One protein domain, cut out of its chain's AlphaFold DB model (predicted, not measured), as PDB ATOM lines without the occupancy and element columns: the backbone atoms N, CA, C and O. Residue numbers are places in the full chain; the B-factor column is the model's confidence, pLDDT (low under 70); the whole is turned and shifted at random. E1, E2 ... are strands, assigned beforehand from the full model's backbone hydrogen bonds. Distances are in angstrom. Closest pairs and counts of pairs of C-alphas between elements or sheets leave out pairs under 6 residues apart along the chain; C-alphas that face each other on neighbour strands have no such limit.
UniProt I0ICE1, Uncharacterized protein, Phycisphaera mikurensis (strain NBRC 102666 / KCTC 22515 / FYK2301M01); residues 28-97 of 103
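AT A GLANCE: This is residues 28 to 97 of the 103 residues of an uncharacterized protein of Phycisphaera mikurensis (strain NBRC 102666 / KCTC 22515 / FYK2301M01) (UniProt I0ICE1). A single strongly twisted sheet of five strands is curled like part of a barrel, with the meander E1, E2, E3 making one part of the wall and the long hairpin E4 and E5 the other. The barrel is left open between its edge strands E3 and E5, and the last stretch, residues 78 to 97, runs across this opening, pairing briefly with E3 and then with E5. The printed part has 70 residues, with no named helix and five strands that follow as E1 to E5 along the chain; the sheet's order is E3, E2, E1, E4, E5, all antiparallel, and the class is all strand. The whole is compact, with a radius of gyration of the C-alphas of 11.3 A, and spans 34 by 25 by 22 A.

IN THESE COORDINATES: Start at C-alpha 28, at (-26.289, 0.950, -5.248), where E1 begins; it covers residues 28 to 32, 13.6 A long. E2, residues 35 to 43, measures 22.6 A from first to last C-alpha and bends by 70 degrees at residue 40. Read on to E3, residues 46 to 49, 9.8 A. Find C-alpha 58 at (-22.758, -4.969, -22.311); from there E4 runs 25.5 A to residue 66. E5, residues 69 to 77, spans 24.1 A and ends at C-alpha 77, (-27.249, -5.086, -19.950).

HOW THE PARTS SIT: Begin with the inner strands E1 and E4, antiparallel at 153 degrees: N 31 and O 61 are 2.7 A apart, within hydrogen-bond range. Beyond E4 look for the edge strand E5, in a hairpin with it at 159 degrees, where N 60 and O 75 are 2.8 A apart. On the other side of E1, E2 forms a hairpin with it at 135 degrees, with N 37 and O 30 at 2.8 A. The pairing of E2 is staggered: residues 35 to 38 pair with E1, residues 39 to 43 with E3. E2 and the edge strand E3 are a hairpin too, at 131 degrees, with N 48 and O 41 at 2.9 A. E1, E2, E3 and E4 make a Greek key, a meander of three strands whose first is also the antiparallel neighbour of the fourth. E5 is apart from E2 and E3. Past E5, find residues 89 to 90 paired antiparallel with 46 to 47 of E3, and residues 95 to 96 with 73 to 74 of E5.

THE WHOLE: The farthest C-alphas, those of Gly 68 and Thr 84, are 34.5 A apart. The printed part has no cut; the link from E3 to E4 is short, and the other links between strands are tight. In the B-factor column, residues 41 to 46 and 78 to 97 are under 70, and the mean pLDDT of the printed part is 70.1.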
ATOM      1  N   LEU A  28     -25.992   1.847  -4.129       82.94
ATOM      2  CA  LEU A  28     -26.289   0.950  -5.248       82.94
ATOM      3  C   LEU A  28     -25.789   1.585  -6.553       82.94
ATOM      4  O   LEU A  28     -26.218   2.677  -6.926       82.94
ATOM      5  N   TYR A  29     -24.883   0.911  -7.256       87.19
ATOM      6  CA  TYR A  29     -24.332   1.402  -8.520       87.19
ATOM      7  C   TYR A  29     -23.919   0.261  -9.452       87.19
ATOM      8  O   TYR A  29     -23.669  -0.863  -9.021       87.19
ATOM      9  N   ALA A  30     -23.846   0.548 -10.749       85.25
ATOM     10  CA  ALA A  30     -23.207  -0.310 -11.737       85.25
ATOM     11  C   ALA A  30     -21.801   0.216 -12.057       85.25
ATOM     12  O   ALA A  30     -21.601   1.419 -12.194       85.25
ATOM     13  N   GLU A  31     -20.832  -0.677 -12.209       88.06
ATOM     14  CA  GLU A  31     -19.489  -0.398 -12.700       88.06
ATOM     15  C   GLU A  31     -19.326  -0.955 -14.110       88.06
ATOM     16  O   GLU A  31     -19.604  -2.130 -14.374       88.06
ATOM     17  N   ALA A  32     -18.850  -0.114 -15.021       84.19
ATOM     18  CA  ALA A  32     -18.571  -0.508 -16.393       84.19
ATOM     19  C   ALA A  32     -17.462   0.368 -16.975       84.19
ATOM     20  O   ALA A  32     -17.497   1.590 -16.848       84.19
ATOM     21  N   GLY A  33     -16.448  -0.253 -17.584       82.62
ATOM     22  CA  GLY A  33     -15.328   0.478 -18.190       82.62
ATOM     23  C   GLY A  33     -14.548   1.377 -17.219       82.62
ATOM     24  O   GLY A  33     -13.963   2.360 -17.653       82.62
ATOM     25  N   GLY A  34     -14.567   1.077 -15.914       85.19
ATOM     26  CA  GLY A  34     -13.937   1.901 -14.873       85.19
ATOM     27  C   GLY A  34     -14.775   3.090 -14.383       85.19
ATOM     28  O   GLY A  34     -14.314   3.825 -13.514       85.19
ATOM     29  N   ALA A  35     -15.995   3.276 -14.898       86.31
ATOM     30  CA  ALA A  35     -16.935   4.298 -14.442       86.31
ATOM     31  C   ALA A  35     -18.017   3.705 -13.528       86.31
ATOM     32  O   ALA A  35     -18.396   2.542 -13.679       86.31
ATOM     33  N   ARG A  36     -18.523   4.529 -12.599       89.31
ATOM     34  CA  ARG A  36     -19.622   4.201 -11.679       89.31
ATOM     35  C   ARG A  36     -20.896   4.922 -12.099       89.31
ATOM     36  O   ARG A  36     -20.885   6.135 -12.288       89.31
ATOM     37  N   PHE A  37     -21.988   4.177 -12.182       85.75
ATOM     38  CA  PHE A  37     -23.298   4.655 -12.596       85.75
ATOM     39  C   PHE A  37     -24.300   4.407 -11.464       85.75
ATOM     40  O   PHE A  37     -24.592   3.242 -11.175       85.75
ATOM     41  N   PRO A  38     -24.809   5.450 -10.788       84.50
ATOM     42  CA  PRO A  38     -25.693   5.258  -9.648       84.50
ATOM     43  C   PRO A  38     -27.043   4.679 -10.078       84.50
ATOM     44  O   PRO A  38     -27.578   4.992 -11.145       84.50
ATOM     45  N   LEU A  39     -27.598   3.825  -9.224       80.75
ATOM     46  CA  LEU A  39     -28.870   3.145  -9.434       80.75
ATOM     47  C   LEU A  39     -29.813   3.504  -8.284       80.75
ATOM     48  O   LEU A  39     -29.428   3.462  -7.118       80.75
ATOM     49  N   SER A  40     -31.064   3.828  -8.598       74.00
ATOM     50  CA  SER A  40     -32.070   4.174  -7.590       74.00
ATOM     51  C   SER A  40     -32.646   2.953  -6.884       74.00
ATOM     52  O   SER A  40     -32.985   3.029  -5.705       74.00
ATOM     53  N   GLN A  41     -32.802   1.829  -7.589       68.88
ATOM     54  CA  GLN A  41     -33.421   0.639  -7.011       68.88
ATOM     55  C   GLN A  41     -33.079  -0.632  -7.792       68.88
ATOM     56  O   GLN A  41     -32.842  -0.602  -9.002       68.88
ATOM     57  N   MET A  42     -33.138  -1.768  -7.097       67.69
ATOM     58  CA  MET A  42     -33.225  -3.092  -7.706       67.69
ATOM     59  C   MET A  42     -34.536  -3.763  -7.285       67.69
ATOM     60  O   MET A  42     -34.860  -3.815  -6.098       67.69
ATOM     61  N   CYS A  43     -35.265  -4.320  -8.250       65.38
ATOM     62  CA  CYS A  43     -36.470  -5.112  -8.007       65.38
ATOM     63  C   CYS A  43     -36.338  -6.463  -8.706       65.38
ATOM     64  O   CYS A  43     -36.505  -6.527  -9.919       65.38
ATOM     65  N   HIS A  44     -36.072  -7.525  -7.941       62.25
ATOM     66  CA  HIS A  44     -35.938  -8.934  -8.345       62.25
ATOM     67  C   HIS A  44     -35.031  -9.221  -9.564       62.25
ATOM     68  O   HIS A  44     -33.990  -9.844  -9.403       62.25
ATOM     69  N   LEU A  45     -35.430  -8.790 -10.764       61.78
ATOM     70  CA  LEU A  45     -34.762  -8.990 -12.055       61.78
ATOM     71  C   LEU A  45     -34.581  -7.681 -12.844       61.78
ATOM     72  O   LEU A  45     -34.327  -7.724 -14.046       61.78
ATOM     73  N   TRP A  46     -34.740  -6.523 -12.204       67.00
ATOM     74  CA  TRP A  46     -34.686  -5.217 -12.860       67.00
ATOM     75  C   TRP A  46     -33.796  -4.253 -12.084       67.00
ATOM     76  O   TRP A  46     -33.906  -4.165 -10.857       67.00
ATOM     77  N   LEU A  47     -32.958  -3.510 -12.808       72.12
ATOM     78  CA  LEU A  47     -32.310  -2.303 -12.294       72.12
ATOM     79  C   LEU A  47     -33.083  -1.074 -12.726       72.12
ATOM     80  O   LEU A  47     -33.595  -1.029 -13.844       72.12
ATOM     81  N   ILE A  48     -33.086  -0.080 -11.848       74.19
ATOM     82  CA  ILE A  48     -33.571   1.263 -12.122       74.19
ATOM     83  C   ILE A  48     -32.369   2.205 -11.983       74.19
ATOM     84  O   ILE A  48     -31.880   2.380 -10.861       74.19
ATOM     85  N   PRO A  49     -31.844   2.768 -13.087       75.31
ATOM     86  CA  PRO A  49     -30.843   3.829 -13.036       75.31
ATOM     87  C   PRO A  49     -31.344   5.030 -12.236       75.31
ATOM     88  O   PRO A  49     -32.549   5.274 -12.176       75.31
ATOM     89  N   ALA A  50     -30.426   5.786 -11.633       76.81
ATOM     90  CA  ALA A  50     -30.797   7.082 -11.085       76.81
ATOM     91  C   ALA A  50     -31.259   8.040 -12.193       76.81
ATOM     92  O   ALA A  50     -30.944   7.856 -13.370       76.81
ATOM     93  N   GLU A  51     -32.040   9.052 -11.819       72.44
ATOM     94  CA  GLU A  51     -32.552  10.036 -12.772       72.44
ATOM     95  C   GLU A  51     -31.397  10.672 -13.565       72.44
ATOM     96  O   GLU A  51     -30.405  11.123 -12.991       72.44
ATOM     97  N   GLY A  52     -31.504  10.654 -14.897       71.75
ATOM     98  CA  GLY A  52     -30.470  11.174 -15.799       71.75
ATOM     99  C   GLY A  52     -29.243  10.272 -15.999       71.75
ATOM    100  O   GLY A  52     -28.313  10.684 -16.686       71.75
ATOM    101  N   VAL A  53     -29.216   9.055 -15.440       75.94
ATOM    102  CA  VAL A  53     -28.109   8.105 -15.632       75.94
ATOM    103  C   VAL A  53     -28.365   7.189 -16.822       75.94
ATOM    104  O   VAL A  53     -29.311   6.403 -16.833       75.94
ATOM    105  N   GLU A  54     -27.451   7.219 -17.787       76.19
ATOM    106  CA  GLU A  54     -27.403   6.257 -18.887       76.19
ATOM    107  C   GLU A  54     -26.414   5.133 -18.564       76.19
ATOM    108  O   GLU A  54     -25.234   5.380 -18.310       76.19
ATOM    109  N   LEU A  55     -26.888   3.884 -18.572       74.62
ATOM    110  CA  LEU A  55     -26.013   2.725 -18.395       74.62
ATOM    111  C   LEU A  55     -25.426   2.274 -19.740       74.62
ATOM    112  O   LEU A  55     -26.154   2.199 -20.733       74.62
ATOM    113  N   PRO A  56     -24.136   1.903 -19.789       76.62
ATOM    114  CA  PRO A  56     -23.536   1.373 -21.004       76.62
ATOM    115  C   PRO A  56     -24.064  -0.031 -21.309       76.62
ATOM    116  O   PRO A  56     -24.254  -0.857 -20.418       76.62
ATOM    117  N   ALA A  57     -24.254  -0.331 -22.592       77.94
ATOM    118  CA  ALA A  57     -24.600  -1.681 -23.021       77.94
ATOM    119  C   ALA A  57     -23.431  -2.654 -22.798       77.94
ATOM    120  O   ALA A  57     -22.265  -2.295 -22.967       77.94
ATOM    121  N   GLY A  58     -23.750  -3.917 -22.510       77.00
ATOM    122  CA  GLY A  58     -22.758  -4.969 -22.311       77.00
ATOM    123  C   GLY A  58     -22.610  -5.386 -20.851       77.00
ATOM    124  O   GLY A  58     -23.542  -5.272 -20.056       77.00
ATOM    125  N   LYS A  59     -21.454  -5.967 -20.515       82.12
ATOM    126  CA  LYS A  59     -21.199  -6.485 -19.167       82.12
ATOM    127  C   LYS A  59     -20.946  -5.341 -18.194       82.12
ATOM    128  O   LYS A  59     -20.056  -4.523 -18.419       82.12
ATOM    129  N   VAL A  60     -21.691  -5.342 -17.099       82.19
ATOM    130  CA  VAL A  60     -21.530  -4.426 -15.972       82.19
ATOM    131  C   VAL A  60     -21.422  -5.229 -14.682       82.19
ATOM    132  O   VAL A  60     -22.006  -6.309 -14.559       82.19
ATOM    133  N   ARG A  61     -20.697  -4.696 -13.702       84.50
ATOM    134  CA  ARG A  61     -20.681  -5.218 -12.337       84.50
ATOM    135  C   ARG A  61     -21.604  -4.364 -11.488       84.50
ATOM    136  O   ARG A  61     -21.353  -3.182 -11.323       84.50
ATOM    137  N   VAL A  62     -22.666  -4.934 -10.950       83.56
ATOM    138  CA  VAL A  62     -23.546  -4.216 -10.027       83.56
ATOM    139  C   VAL A  62     -23.034  -4.415  -8.610       83.56
ATOM    140  O   VAL A  62     -22.650  -5.528  -8.244       83.56
ATOM    141  N   VAL A  63     -23.018  -3.337  -7.836       85.56
ATOM    142  CA  VAL A  63     -22.572  -3.296  -6.446       85.56
ATOM    143  C   VAL A  63     -23.713  -2.757  -5.592       85.56
ATOM    144  O   VAL A  63     -24.229  -1.672  -5.859       85.56
ATOM    145  N   SER A  64     -24.108  -3.520  -4.576       80.44
ATOM    146  CA  SER A  64     -25.089  -3.141  -3.559       80.44
ATOM    147  C   SER A  64     -24.413  -3.163  -2.199       80.44
ATOM    148  O   SER A  64     -23.837  -4.180  -1.824       80.44
ATOM    149  N   ILE A  65     -24.502  -2.064  -1.459       82.00
ATOM    150  CA  ILE A  65     -23.961  -1.952  -0.105       82.00
ATOM    151  C   ILE A  65     -25.125  -1.771   0.864       82.00
ATOM    152  O   ILE A  65     -25.889  -0.810   0.753       82.00
ATOM    153  N   ILE A  66     -25.270  -2.702   1.803       76.88
ATOM    154  CA  ILE A  66     -26.323  -2.714   2.824       76.88
ATOM    155  C   ILE A  66     -25.640  -2.838   4.179       76.88
ATOM    156  O   ILE A  66     -25.016  -3.855   4.455       76.88
ATOM    157  N   GLU A  67     -25.727  -1.798   5.011       76.38
ATOM    158  CA  GLU A  67     -25.200  -1.825   6.388       76.38
ATOM    159  C   GLU A  67     -23.727  -2.289   6.492       76.38
ATOM    160  O   GLU A  67     -23.324  -2.927   7.456       76.38
ATOM    161  N   GLY A  68     -22.905  -1.967   5.484       71.62
ATOM    162  CA  GLY A  68     -21.490  -2.363   5.420       71.62
ATOM    163  C   GLY A  68     -21.222  -3.704   4.726       71.62
ATOM    164  O   GLY A  68     -20.074  -3.998   4.399       71.62
ATOM    165  N   HIS A  69     -22.257  -4.481   4.411       73.62
ATOM    166  CA  HIS A  69     -22.150  -5.670   3.571       73.62
ATOM    167  C   HIS A  69     -22.178  -5.281   2.099       73.62
ATOM    168  O   HIS A  69     -23.044  -4.523   1.671       73.62
ATOM    169  N   THR A  70     -21.220  -5.795   1.326       81.25
ATOM    170  CA  THR A  70     -21.113  -5.520  -0.110       81.25
ATOM    171  C   THR A  70     -21.462  -6.765  -0.912       81.25
ATOM    172  O   THR A  70     -20.704  -7.735  -0.937       81.25
ATOM    173  N   ASP A  71     -22.572  -6.699  -1.634       77.75
ATOM    174  CA  ASP A  71     -22.972  -7.691  -2.621       77.75
ATOM    175  C   ASP A  71     -22.569  -7.218  -4.011       77.75
ATOM    176  O   ASP A  71     -22.864  -6.087  -4.410       77.75
ATOM    177  N   THR A  72     -21.914  -8.090  -4.780       80.69
ATOM    178  CA  THR A  72     -21.587  -7.789  -6.177       80.69
ATOM    179  C   THR A  72     -22.025  -8.903  -7.107       80.69
ATOM    180  O   THR A  72     -21.854 -10.081  -6.799       80.69
ATOM    181  N   TRP A  73     -22.571  -8.543  -8.263       77.56
ATOM    182  CA  TRP A  73     -22.929  -9.506  -9.301       77.56
ATOM    183  C   TRP A  73     -22.651  -8.944 -10.687       77.56
ATOM    184  O   TRP A  73     -22.713  -7.738 -10.921       77.56
ATOM    185  N   GLU A  74     -22.349  -9.831 -11.627       79.81
ATOM    186  CA  GLU A  74     -22.224  -9.454 -13.028       79.81
ATOM    187  C   GLU A  74     -23.594  -9.502 -13.703       79.81
ATOM    188  O   GLU A  74     -24.367 -10.451 -13.543       79.81
ATOM    189  N   ALA A  75     -23.882  -8.473 -14.487       74.12
ATOM    190  CA  ALA A  75     -25.070  -8.381 -15.309       74.12
ATOM    191  C   ALA A  75     -24.673  -8.046 -16.742       74.12
ATOM    192  O   ALA A  75     -23.756  -7.268 -16.986       74.12
ATOM    193  N   THR A  76     -25.375  -8.627 -17.710       74.31
ATOM    194  CA  THR A  76     -25.251  -8.195 -19.104       74.31
ATOM    195  C   THR A  76     -26.448  -7.323 -19.423       74.31
ATOM    196  O   THR A  76     -27.568  -7.821 -19.534       74.31
ATOM    197  N   LEU A  77     -26.214  -6.019 -19.542       72.19
ATOM    198  CA  LEU A  77     -27.249  -5.086 -19.950       72.19
ATOM    199  C   LEU A  77     -27.496  -5.282 -21.448       72.19
ATOM    200  O   LEU A  77     -26.532  -5.297 -22.230       72.19
ATOM    201  N   PRO A  78     -28.761  -5.459 -21.876       62.16
ATOM    202  CA  PRO A  78     -29.054  -5.502 -23.294       62.16
ATOM    203  C   PRO A  78     -28.670  -4.161 -23.919       62.16
ATOM    204  O   PRO A  78     -28.610  -3.133 -23.244       62.16
ATOM    205  N   HIS A  79     -28.448  -4.152 -25.230       55.03
ATOM    206  CA  HIS A  79     -28.370  -2.905 -25.981       55.03
ATOM    207  C   HIS A  79     -29.781  -2.302 -26.070       55.03
ATOM    208  O   HIS A  79     -30.477  -2.429 -27.075       55.03
ATOM    209  N   VAL A  80     -30.255  -1.744 -24.959       51.53
ATOM    210  CA  VAL A  80     -31.548  -1.075 -24.866       51.53
ATOM    211  C   VAL A  80     -31.266   0.372 -25.236       51.53
ATOM    212  O   VAL A  80     -30.595   1.082 -24.494       51.53
ATOM    213  N   ARG A  81     -31.726   0.810 -26.416       46.34
ATOM    214  CA  ARG A  81     -31.853   2.253 -26.680       46.34
ATOM    215  C   ARG A  81     -32.661   2.847 -25.522       46.34
ATOM    216  O   ARG A  81     -33.549   2.134 -25.067       46.34
ATOM    217  N   PRO A  82     -32.402   4.073 -25.045       44.69
ATOM    218  CA  PRO A  82     -33.206   4.689 -23.993       44.69
ATOM    219  C   PRO A  82     -34.655   4.798 -24.488       44.69
ATOM    220  O   PRO A  82     -35.027   5.744 -25.176       44.69
ATOM    221  N   VAL A  83     -35.458   3.760 -24.247       44.75
ATOM    222  CA  VAL A  83     -36.875   3.757 -24.577       44.75
ATOM    223  C   VAL A  83     -37.533   4.448 -23.402       44.75
ATOM    224  O   VAL A  83     -37.620   3.919 -22.297       44.75
ATOM    225  N   THR A  84     -37.884   5.692 -23.688       47.50
ATOM    226  CA  THR A  84     -38.848   6.541 -23.002       47.50
ATOM    227  C   THR A  84     -39.924   5.729 -22.270       47.50
ATOM    228  O   THR A  84     -40.499   4.801 -22.839       47.50
ATOM    229  N   ASP A  85     -40.172   6.123 -21.018       44.62
ATOM    230  CA  ASP A  85     -41.280   5.743 -20.125       44.62
ATOM    231  C   ASP A  85     -41.127   4.536 -19.178       44.62
ATOM    232  O   ASP A  85     -41.915   4.447 -18.236       44.62
ATOM    233  N   ASP A  86     -40.111   3.667 -19.289       48.12
ATOM    234  CA  ASP A  86     -39.892   2.634 -18.255       48.12
ATOM    235  C   ASP A  86     -38.395   2.281 -18.056       48.12
ATOM    236  O   ASP A  86     -37.823   1.527 -18.847       48.12
ATOM    237  N   PRO A  87     -37.721   2.798 -17.005       52.62
ATOM    238  CA  PRO A  87     -36.278   2.631 -16.781       52.62
ATOM    239  C   PRO A  87     -35.907   1.244 -16.223       52.62
ATOM    240  O   PRO A  87     -34.907   1.094 -15.523       52.62
ATOM    241  N   ARG A  88     -36.720   0.215 -16.478       61.09
ATOM    242  CA  ARG A  88     -36.482  -1.149 -16.007       61.09
ATOM    243  C   ARG A  88     -35.529  -1.877 -16.947       61.09
ATOM    244  O   ARG A  88     -35.920  -2.349 -18.013       61.09
ATOM    245  N   ILE A  89     -34.280  -2.047 -16.521       62.38
ATOM    246  CA  ILE A  89     -33.284  -2.798 -17.294       62.38
ATOM    247  C   ILE A  89     -33.291  -4.265 -16.844       62.38
ATOM    248  O   ILE A  89     -32.973  -4.535 -15.681       62.38
ATOM    249  N   PRO A  90     -33.665  -5.222 -17.720       59.66
ATOM    250  CA  PRO A  90     -33.781  -6.623 -17.343       59.66
ATOM    251  C   PRO A  90     -32.402  -7.228 -17.084       59.66
ATOM    252  O   PRO A  90     -31.553  -7.296 -17.972       59.66
ATOM    253  N   LEU A  91     -32.219  -7.754 -15.882       58.94
ATOM    254  CA  LEU A  91     -31.051  -8.510 -15.455       58.94
ATOM    255  C   LEU A  91     -31.196  -9.974 -15.878       58.94
ATOM    256  O   LEU A  91     -31.442 -10.866 -15.065       58.94
ATOM    257  N   ARG A  92     -31.082 -10.251 -17.180       52.88
ATOM    258  CA  ARG A  92     -31.017 -11.643 -17.652       52.88
ATOM    259  C   ARG A  92     -29.642 -12.232 -17.335       52.88
ATOM    260  O   ARG A  92     -28.621 -11.644 -17.676       52.88
ATOM    261  N   GLY A  93     -29.624 -13.420 -16.727       43.97
ATOM    262  CA  GLY A  93     -28.390 -14.172 -16.474       43.97
ATOM    263  C   GLY A  93     -27.608 -13.747 -15.229       43.97
ATOM    264  O   GLY A  93     -26.409 -14.004 -15.174       43.97
ATOM    265  N   MET A  94     -28.264 -13.122 -14.240       50.09
ATOM    266  CA  MET A  94     -27.656 -12.855 -12.933       50.09
ATOM    267  C   MET A  94     -27.067 -14.135 -12.343       50.09
ATOM    268  O   MET A  94     -27.794 -15.054 -11.962       50.09
ATOM    269  N   ARG A  95     -25.741 -14.166 -12.228       46.44
ATOM    270  CA  ARG A  95     -25.053 -15.104 -11.355       46.44
ATOM    271  C   ARG A  95     -24.708 -14.336 -10.093       46.44
ATOM    272  O   ARG A  95     -23.819 -13.489 -10.111       46.44
ATOM    273  N   LEU A  96     -25.453 -14.608  -9.024       44.53
ATOM    274  CA  LEU A  96     -25.094 -14.132  -7.695       44.53
ATOM    275  C   LEU A  96     -23.706 -14.696  -7.387       44.53
ATOM    276  O   LEU A  96     -23.519 -15.918  -7.387       44.53
ATOM    277  N   LEU A  97     -22.721 -13.818  -7.215       42.56
ATOM    278  CA  LEU A  97     -21.473 -14.238  -6.602       42.56
ATOM    279  C   LEU A  97     -21.769 -14.454  -5.114       42.56
ATOM    280  O   LEU A  97     -22.584 -13.716  -4.556       42.56
TER     281      LEU A  97